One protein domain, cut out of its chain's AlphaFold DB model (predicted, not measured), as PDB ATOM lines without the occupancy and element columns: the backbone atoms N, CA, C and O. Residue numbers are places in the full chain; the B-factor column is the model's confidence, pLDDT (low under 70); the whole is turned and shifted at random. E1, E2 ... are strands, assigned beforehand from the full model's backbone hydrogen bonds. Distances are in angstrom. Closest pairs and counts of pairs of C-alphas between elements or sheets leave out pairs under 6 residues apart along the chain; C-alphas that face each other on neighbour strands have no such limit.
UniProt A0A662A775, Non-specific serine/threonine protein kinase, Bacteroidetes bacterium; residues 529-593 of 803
ATOM      1  N   ILE A 529      36.072  20.253 -60.319       80.75
ATOM      2  CA  ILE A 529      36.519  20.942 -59.108       80.75
ATOM      3  C   ILE A 529      37.266  19.919 -58.259       80.75
ATOM      4  O   ILE A 529      36.811  18.782 -58.143       80.75
ATOM      5  N   ASN A 530      38.421  20.288 -57.710       62.47
ATOM      6  CA  ASN A 530      39.162  19.421 -56.801       62.47
ATOM      7  C   ASN A 530      39.962  20.246 -55.778       62.47
ATOM      8  O   ASN A 530      40.784  21.059 -56.196       62.47
ATOM      9  N   PRO A 531      39.812  20.005 -54.466       58.25
ATOM     10  CA  PRO A 531      38.847  19.096 -53.833       58.25
ATOM     11  C   PRO A 531      37.414  19.669 -53.791       58.25
ATOM     12  O   PRO A 531      37.223  20.879 -53.815       58.25
ATOM     13  N   GLU A 532      36.404  18.794 -53.718       71.25
ATOM     14  CA  GLU A 532      34.980  19.179 -53.559       71.25
ATOM     15  C   GLU A 532      34.602  19.481 -52.094       71.25
ATOM     16  O   GLU A 532      33.546  20.049 -51.815       71.25
ATOM     17  N   SER A 533      35.479  19.123 -51.151       61.31
ATOM     18  CA  SER A 533      35.348  19.430 -49.729       61.31
ATOM     19  C   SER A 533      36.697  19.802 -49.119       61.31
ATOM     20  O   SER A 533      37.696  19.115 -49.359       61.31
ATOM     21  N   ILE A 534      36.721  20.855 -48.309       73.00
ATOM     22  CA  ILE A 534      37.911  21.383 -47.641       73.00
ATOM     23  C   ILE A 534      37.653  21.500 -46.148       73.00
ATOM     24  O   ILE A 534      36.560  21.857 -45.719       73.00
ATOM     25  N   GLU A 535      38.676  21.218 -45.354       74.31
ATOM     26  CA  GLU A 535      38.600  21.359 -43.912       74.31
ATOM     27  C   GLU A 535      39.848  22.041 -43.373       74.31
ATOM     28  O   GLU A 535      40.956  21.640 -43.719       74.31
ATOM     29  N   PHE A 536      39.641  23.049 -42.534       71.69
ATOM     30  CA  PHE A 536      40.665  23.815 -41.840       71.69
ATOM     31  C   PHE A 536      40.732  23.395 -40.373       71.69
ATOM     32  O   PHE A 536      39.727  23.017 -39.766       71.69
ATOM     33  N   SER A 537      41.909  23.536 -39.778       67.62
ATOM     34  CA  SER A 537      42.083  23.471 -38.331       67.62
ATOM     35  C   SER A 537      41.394  24.651 -37.627       67.62
ATOM     36  O   SER A 537      40.950  25.617 -38.253       67.62
ATOM     37  N   SER A 538      41.303  24.601 -36.298       69.12
ATOM     38  CA  SER A 538      40.650  25.650 -35.507       69.12
ATOM     39  C   SER A 538      41.379  27.002 -35.524       69.12
ATOM     40  O   SER A 538      40.828  27.987 -35.033       69.12
ATOM     41  N   VAL A 539      42.588  27.095 -36.092       71.56
ATOM     42  CA  VAL A 539      43.391  28.328 -36.085       71.56
ATOM     43  C   VAL A 539      43.018  29.300 -37.221       71.56
ATOM     44  O   VAL A 539      42.525  28.885 -38.278       71.56
ATOM     45  N   PRO A 540      43.246  30.616 -37.037       81.44
ATOM     46  CA  PRO A 540      43.009  31.605 -38.077       81.44
ATOM     47  C   PRO A 540      44.170  31.655 -39.079       81.44
ATOM     48  O   PRO A 540      45.319  31.364 -38.752       81.44
ATOM     49  N   GLY A 541      43.885  32.113 -40.297       79.31
ATOM     50  CA  GLY A 541      44.879  32.377 -41.332       79.31
ATOM     51  C   GLY A 541      45.349  31.157 -42.125       79.31
ATOM     52  O   GLY A 541      46.179  31.323 -43.024       79.31
ATOM     53  N   GLU A 542      44.818  29.964 -41.850       75.75
ATOM     54  CA  GLU A 542      45.107  28.766 -42.638       75.75
ATOM     55  C   GLU A 542      44.580  28.953 -44.062       75.75
ATOM     56  O   GLU A 542      43.452  29.405 -44.257       75.75
ATOM     57  N   THR A 543      45.415  28.640 -45.056       84.88
ATOM     58  CA  THR A 543      45.099  28.847 -46.473       84.88
ATOM     59  C   THR A 543      45.049  27.517 -47.214       84.88
ATOM     60  O   THR A 543      45.972  26.713 -47.104       84.88
ATOM     61  N   GLN A 544      44.000  27.299 -48.005       80.06
ATOM     62  CA  GLN A 544      43.853  26.139 -48.885       80.06
ATOM     63  C   GLN A 544      43.404  26.557 -50.282       80.06
ATOM     64  O   GLN A 544      42.952  27.679 -50.499       80.06
ATOM     65  N   VAL A 545      43.568  25.657 -51.253       83.31
ATOM     66  CA  VAL A 545      43.316  25.945 -52.668       83.31
ATOM     67  C   VAL A 545      42.388  24.896 -53.266       83.31
ATOM     68  O   VAL A 545      42.601  23.697 -53.093       83.31
ATOM     69  N   VAL A 546      41.386  25.361 -54.010       83.75
ATOM     70  CA  VAL A 546      40.549  24.538 -54.889       83.75
ATOM     71  C   VAL A 546      40.992  24.751 -56.328       83.75
ATOM     72  O   VAL A 546      41.009  25.882 -56.804       83.75
ATOM     73  N   GLU A 547      41.316  23.684 -57.048       86.12
ATOM     74  CA  GLU A 547      41.584  23.736 -58.484       86.12
ATOM     75  C   GLU A 547      40.285  23.644 -59.291       86.12
ATOM     76  O   GLU A 547      39.450  22.761 -59.065       86.12
ATOM     77  N   ILE A 548      40.150  24.525 -60.285       87.19
ATOM     78  CA  ILE A 548      39.027  24.575 -61.221       87.19
ATOM     79  C   ILE A 548      39.541  24.238 -62.621       87.19
ATOM     80  O   ILE A 548      40.289  24.998 -63.234       87.19
ATOM     81  N   LYS A 549      39.107  23.096 -63.159       83.31
ATOM     82  CA  LYS A 549      39.349  22.698 -64.551       83.31
ATOM     83  C   LYS A 549      38.065  22.896 -65.341       83.31
ATOM     84  O   LYS A 549      37.205  22.019 -65.354       83.31
ATOM     85  N   SER A 550      37.950  24.062 -65.964       80.19
ATOM     86  CA  SER A 550      36.803  24.496 -66.766       80.19
ATOM     87  C   SER A 550      37.300  25.176 -68.035       80.19
ATOM     88  O   SER A 550      38.266  25.937 -67.980       80.19
ATOM     89  N   SER A 551      36.654  24.894 -69.167       74.81
ATOM     90  CA  SER A 551      36.823  25.675 -70.402       74.81
ATOM     91  C   SER A 551      35.929  26.917 -70.433       74.81
ATOM     92  O   SER A 551      36.151  27.797 -71.260       74.81
ATOM     93  N   ASP A 552      34.946  26.984 -69.534       78.75
ATOM     94  CA  ASP A 552      33.985  28.076 -69.421       78.75
ATOM     95  C   ASP A 552      34.450  29.113 -68.392       78.75
ATOM     96  O   ASP A 552      35.137  28.772 -67.418       78.75
ATOM     97  N   GLU A 553      34.025  30.369 -68.570       82.31
ATOM     98  CA  GLU A 553      34.135  31.382 -67.518       82.31
ATOM     99  C   GLU A 553      33.354  30.952 -66.272       82.31
ATOM    100  O   GLU A 553      32.322  30.286 -66.362       82.31
ATOM    101  N   TRP A 554      33.849  31.329 -65.095       90.38
ATOM    102  CA  TRP A 554      33.233  30.966 -63.823       90.38
ATOM    103  C   TRP A 554      33.362  32.083 -62.784       90.38
ATOM    104  O   TRP A 554      34.300  32.889 -62.819       90.38
ATOM    105  N   SER A 555      32.421  32.126 -61.847       89.00
ATOM    106  CA  SER A 555      32.376  33.045 -60.708       89.00
ATOM    107  C   SER A 555      32.178  32.286 -59.396       89.00
ATOM    108  O   SER A 555      31.914  31.084 -59.385       89.00
ATOM    109  N   ILE A 556      32.356  32.997 -58.285       91.19
ATOM    110  CA  ILE A 556      32.227  32.463 -56.929       91.19
ATOM    111  C   ILE A 556      31.063  33.174 -56.253       91.19
ATOM    112  O   ILE A 556      30.982  34.400 -56.304       91.19
ATOM    113  N   GLU A 557      30.209  32.410 -55.585       88.69
ATOM    114  CA  GLU A 557      29.204  32.918 -54.658       88.69
ATOM    115  C   GLU A 557      29.469  32.315 -53.275       88.69
ATOM    116  O   GLU A 557      29.430  31.095 -53.106       88.69
ATOM    117  N   SER A 558      29.774  33.160 -52.290       88.94
ATOM    118  CA  SER A 558      30.009  32.757 -50.901       88.94
ATOM    119  C   SER A 558      29.386  33.770 -49.947       88.94
ATOM    120  O   SER A 558      29.512  34.975 -50.155       88.94
ATOM    121  N   ASP A 559      28.734  33.268 -48.905       85.44
ATOM    122  CA  ASP A 559      28.123  34.012 -47.801       85.44
ATOM    123  C   ASP A 559      28.811  33.719 -46.452       85.44
ATOM    124  O   ASP A 559      28.283  34.039 -45.389       85.44
ATOM    125  N   LEU A 560      30.003  33.114 -46.489       87.44
ATOM    126  CA  LEU A 560      30.722  32.665 -45.300       87.44
ATOM    127  C   LEU A 560      31.534  33.812 -44.691       87.44
ATOM    128  O   LEU A 560      32.579  34.199 -45.204       87.44
ATOM    129  N   ASP A 561      31.075  34.329 -43.557       88.38
ATOM    130  CA  ASP A 561      31.700  35.439 -42.825       88.38
ATOM    131  C   ASP A 561      33.037  35.079 -42.147       88.38
ATOM    132  O   ASP A 561      33.853  35.952 -41.852       88.38
ATOM    133  N   TRP A 562      33.289  33.788 -41.925       87.19
ATOM    134  CA  TRP A 562      34.503  33.265 -41.297       87.19
ATOM    135  C   TRP A 562      35.592  32.837 -42.296       87.19
ATOM    136  O   TRP A 562      36.696  32.475 -41.870       87.19
ATOM    137  N   LEU A 563      35.321  32.897 -43.606       90.12
ATOM    138  CA  LEU A 563      36.207  32.400 -44.659       90.12
ATOM    139  C   LEU A 563      36.392  33.439 -45.775       90.12
ATOM    140  O   LEU A 563      35.436  33.836 -46.429       90.12
ATOM    141  N   SER A 564      37.638  33.831 -46.053       91.62
ATOM    142  CA  SER A 564      37.960  34.566 -47.280       91.62
ATOM    143  C   SER A 564      37.964  33.602 -48.457       91.62
ATOM    144  O   SER A 564      38.605  32.551 -48.381       91.62
ATOM    145  N   VAL A 565      37.286  33.971 -49.541       91.75
ATOM    146  CA  VAL A 565      37.196  33.183 -50.773       91.75
ATOM    147  C   VAL A 565      37.602  34.065 -51.952       91.75
ATOM    148  O   VAL A 565      36.844  34.928 -52.390       91.75
ATOM    149  N   GLU A 566      38.807  33.852 -52.478       90.81
ATOM    150  CA  GLU A 566      39.398  34.685 -53.528       90.81
ATOM    151  C   GLU A 566      39.569  33.916 -54.842       90.81
ATOM    152  O   GLU A 566      40.141  32.823 -54.904       90.81
ATOM    153  N   LYS A 567      39.080  34.514 -55.933       89.88
ATOM    154  CA  LYS A 567      39.206  33.966 -57.286       89.88
ATOM    155  C   LYS A 567      40.619  34.190 -57.832       89.88
ATOM    156  O   LYS A 567      41.034  35.326 -58.037       89.88
ATOM    157  N   GLY A 568      41.307  33.102 -58.162       84.88
ATOM    158  CA  GLY A 568      42.551  33.087 -58.930       84.88
ATOM    159  C   GLY A 568      42.363  32.567 -60.360       84.88
ATOM    160  O   GLY A 568      41.254  32.256 -60.803       84.88
ATOM    161  N   ASN A 569      43.466  32.450 -61.104       83.50
ATOM    162  CA  ASN A 569      43.445  31.889 -62.455       83.50
ATOM    163  C   ASN A 569      43.413  30.353 -62.402       83.50
ATOM    164  O   ASN A 569      44.432  29.719 -62.144       83.50
ATOM    165  N   GLY A 570      42.234  29.762 -62.618       83.56
ATOM    166  CA  GLY A 570      42.031  28.309 -62.529       83.56
ATOM    167  C   GLY A 570      42.032  27.753 -61.099       83.56
ATOM    168  O   GLY A 570      42.043  26.538 -60.918       83.56
ATOM    169  N   THR A 571      42.009  28.616 -60.080       88.44
ATOM    170  CA  THR A 571      42.009  28.218 -58.668       88.44
ATOM    171  C   THR A 571      41.144  29.140 -57.821       88.44
ATOM    172  O   THR A 571      41.014  30.321 -58.134       88.44
ATOM    173  N   VAL A 572      40.647  28.647 -56.692       90.31
ATOM    174  CA  VAL A 572      40.066  29.459 -55.618       90.31
ATOM    175  C   VAL A 572      40.947  29.340 -54.385       90.31
ATOM    176  O   VAL A 572      41.180  28.228 -53.912       90.31
ATOM    177  N   GLN A 573      41.458  30.466 -53.893       90.44
ATOM    178  CA  GLN A 573      42.182  30.520 -52.627       90.44
ATOM    179  C   GLN A 573      41.191  30.759 -51.495       90.44
ATOM    180  O   GLN A 573      40.348  31.649 -51.566       90.44
ATOM    181  N   LEU A 574      41.299  29.945 -50.455       90.31
ATOM    182  CA  LEU A 574      40.468  30.001 -49.269       90.31
ATOM    183  C   LEU A 574      41.348  30.307 -48.071       90.31
ATOM    184  O   LEU A 574      42.386  29.663 -47.926       90.31
ATOM    185  N   LYS A 575      40.939  31.232 -47.204       90.38
ATOM    186  CA  LYS A 575      41.690  31.562 -45.989       90.38
ATOM    187  C   LYS A 575      40.773  31.767 -44.792       90.38
ATOM    188  O   LYS A 575      39.854  32.580 -44.869       90.38
ATOM    189  N   THR A 576      41.032  31.088 -43.676       86.75
ATOM    190  CA  THR A 576      40.256  31.302 -42.442       86.75
ATOM    191  C   THR A 576      40.509  32.704 -41.884       86.75
ATOM    192  O   THR A 576      41.654  33.145 -41.767       86.75
ATOM    193  N   LEU A 577      39.440  33.432 -41.558       87.94
ATOM    194  CA  LEU A 577      39.520  34.818 -41.076       87.94
ATOM    195  C   LEU A 577      39.602  34.913 -39.551       87.94
ATOM    196  O   LEU A 577      40.183  35.856 -39.020       87.94
ATOM    197  N   SER A 578      39.022  33.939 -38.849       83.00
ATOM    198  CA  SER A 578      38.966  33.896 -37.387       83.00
ATOM    199  C   SER A 578      39.253  32.491 -36.870       83.00
ATOM    200  O   SER A 578      39.117  31.506 -37.596       83.00
ATOM    201  N   GLU A 579      39.688  32.406 -35.617       81.56
ATOM    202  CA  GLU A 579      39.822  31.134 -34.917       81.56
ATOM    203  C   GLU A 579      38.444  30.561 -34.562       81.56
ATOM    204  O   GLU A 579      37.476  31.292 -34.313       81.56
ATOM    205  N   ASN A 580      38.346  29.235 -34.536       79.81
ATOM    206  CA  ASN A 580      37.181  28.542 -34.020       79.81
ATOM    207  C   ASN A 580      37.423  28.094 -32.573       79.81
ATOM    208  O   ASN A 580      37.897  26.992 -32.316       79.81
ATOM    209  N   ASN A 581      37.072  28.965 -31.627       74.69
ATOM    210  CA  ASN A 581      37.231  28.720 -30.190       74.69
ATOM    211  C   ASN A 581      36.128  27.853 -29.567       74.69
ATOM    212  O   ASN A 581      36.099  27.694 -28.349       74.69
ATOM    213  N   THR A 582      35.195  27.332 -30.362       74.62
ATOM    214  CA  THR A 582      34.151  26.428 -29.869       74.62
ATOM    215  C   THR A 582      34.577  24.976 -30.077       74.62
ATOM    216  O   THR A 582      35.451  24.679 -30.890       74.62
ATOM    217  N   PHE A 583      33.956  24.041 -29.359       63.72
ATOM    218  CA  PHE A 583      34.190  22.606 -29.578       63.72
ATOM    219  C   PHE A 583      33.472  22.053 -30.817       63.72
ATOM    220  O   PHE A 583      33.666  20.889 -31.165       63.72
ATOM    221  N   GLU A 584      32.612  22.851 -31.448       69.31
ATOM    222  CA  GLU A 584      31.847  22.459 -32.627       69.31
ATOM    223  C   GLU A 584      32.516  22.992 -33.888       69.31
ATOM    224  O   GLU A 584      32.972  24.133 -33.940       69.31
ATOM    225  N   SER A 585      32.564  22.168 -34.930       70.56
ATOM    226  CA  SER A 585      33.084  22.603 -36.222       70.56
ATOM    227  C   SER A 585      32.120  23.595 -36.874       70.56
ATOM    228  O   SER A 585      30.917  23.342 -36.954       70.56
ATOM    229  N   LYS A 586      32.642  24.705 -37.395       79.19
ATOM    230  CA  LYS A 586      31.881  25.590 -38.285       79.19
ATOM    231  C   LYS A 586      31.845  24.942 -39.660       79.19
ATOM    232  O   LYS A 586      32.897  24.578 -40.175       79.19
ATOM    233  N   ALA A 587      30.672  24.795 -40.259       78.12
ATOM    234  CA  ALA A 587      30.528  24.255 -41.607       78.12
ATOM    235  C   ALA A 587      29.808  25.258 -42.505       78.12
ATOM    236  O   ALA A 587      28.953  26.018 -42.054       78.12
ATOM    237  N   GLY A 588      30.162  25.254 -43.782       81.25
ATOM    238  CA  GLY A 588      29.617  26.146 -44.789       81.25
ATOM    239  C   GLY A 588      29.720  25.542 -46.181       81.25
ATOM    240  O   GLY A 588      30.414  24.548 -46.406       81.25
ATOM    241  N   VAL A 589      29.018  26.146 -47.131       84.31
ATOM    242  CA  VAL A 589      29.107  25.789 -48.545       84.31
ATOM    243  C   VAL A 589      29.219  27.077 -49.333       84.31
ATOM    244  O   VAL A 589      28.427  27.987 -49.130       84.31
ATOM    245  N   PHE A 590      30.178  27.145 -50.249       89.56
ATOM    246  CA  PHE A 590      30.196  28.184 -51.273       89.56
ATOM    247  C   PHE A 590      30.025  27.547 -52.650       89.56
ATOM    248  O   PHE A 590      30.327  26.367 -52.843       89.56
ATOM    249  N   ASN A 591      29.521  28.309 -53.613       89.81
ATOM    250  CA  ASN A 591      29.196  27.808 -54.942       89.81
ATOM    251  C   ASN A 591      30.166  28.355 -55.991       89.81
ATOM    252  O   ASN A 591      30.475  29.547 -56.020       89.81
ATOM    253  N   ILE A 592      30.598  27.478 -56.898       91.00
ATOM    254  CA  ILE A 592      31.210  27.867 -58.169       91.00
ATOM    255  C   ILE A 592      30.119  27.881 -59.231       91.00
ATOM    256  O   ILE A 592      29.481  26.855 -59.472       91.00
ATOM    257  N   VAL A 593      29.919  29.031 -59.868       90.31
ATOM    258  CA  VAL A 593      28.932  29.225 -60.936       90.31
ATOM    259  C   VAL A 593      29.669  29.258 -62.269       90.31
ATOM    260  O   VAL A 593      30.524  30.115 -62.475       90.31
TER     261      VAL A 593
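Overview. This is residues 529 to 593 of the 803 residues of the protein "Non-specific serine/threonine protein kinase" of Bacteroidetes bacterium (UniProt A0A662A775). Six strands make a small, elongated, imperfect barrel: in the order E1, E2, E5, E4, E3, E6 they ring the long axis, with loose seams between E4 and E3 and on both sides of E1, which pairs with no named strand, though residues 529 to 530 before it pair with E2. The three-stranded sheet E2, E5, E4 makes one part of the wall and the pair E3 and E6 another. The printed part has 65 residues with six named strands, E1 to E6 along the chain, and no named helix: the class is all strand, and both sheets are antiparallel. The whole is compact, with a radius of gyration of the C-alphas of 12.3 A, yet a rod in outline, spanning 41 by 18 by 16 A.

Along the chain. E1, residues 533 to 536, begins at C-alpha 533 (35.348, 19.430, -49.729). E2, residues 543 to 549, is 19.9 A long. E3 is residues 554 to 557, E4 residues 563 to 567, and E5, residues 571 to 576, 16.6 A long. E6, residues 586 to 593, is the longest at 23.1 A and ends at C-alpha 593 (28.932, 29.225, -60.936).

Arrangement. E1 pairs with no named strand, but residues 529 to 530 pair antiparallel with residues 547 to 548 of E2. E2 and E5 are antiparallel at 159 degrees, with N 544 and O 574 2.9 A apart, within hydrogen-bond range. The hairpin E4 and E5 is antiparallel at 161 degrees, with N 564 and O 575 at 2.8 A. The closest C-alphas of E3 and E4, those of Ile 556 and Lys 567, are 7.1 A apart. E3 and E6 are antiparallel at 149 degrees, with N 555 and O 593 at 2.8 A. E1 and E6 are near each other, with 7 pairs of C-alphas within 10 A.

Size, cuts and confidence. The two farthest C-alphas, of Ser 551 and Phe 583, are 41.0 A apart. The printed part has no cut and no long link. Its mean pLDDT is 81.7; residues 530 to 531, 533, 537 to 538 and 583 to 584 are under 70.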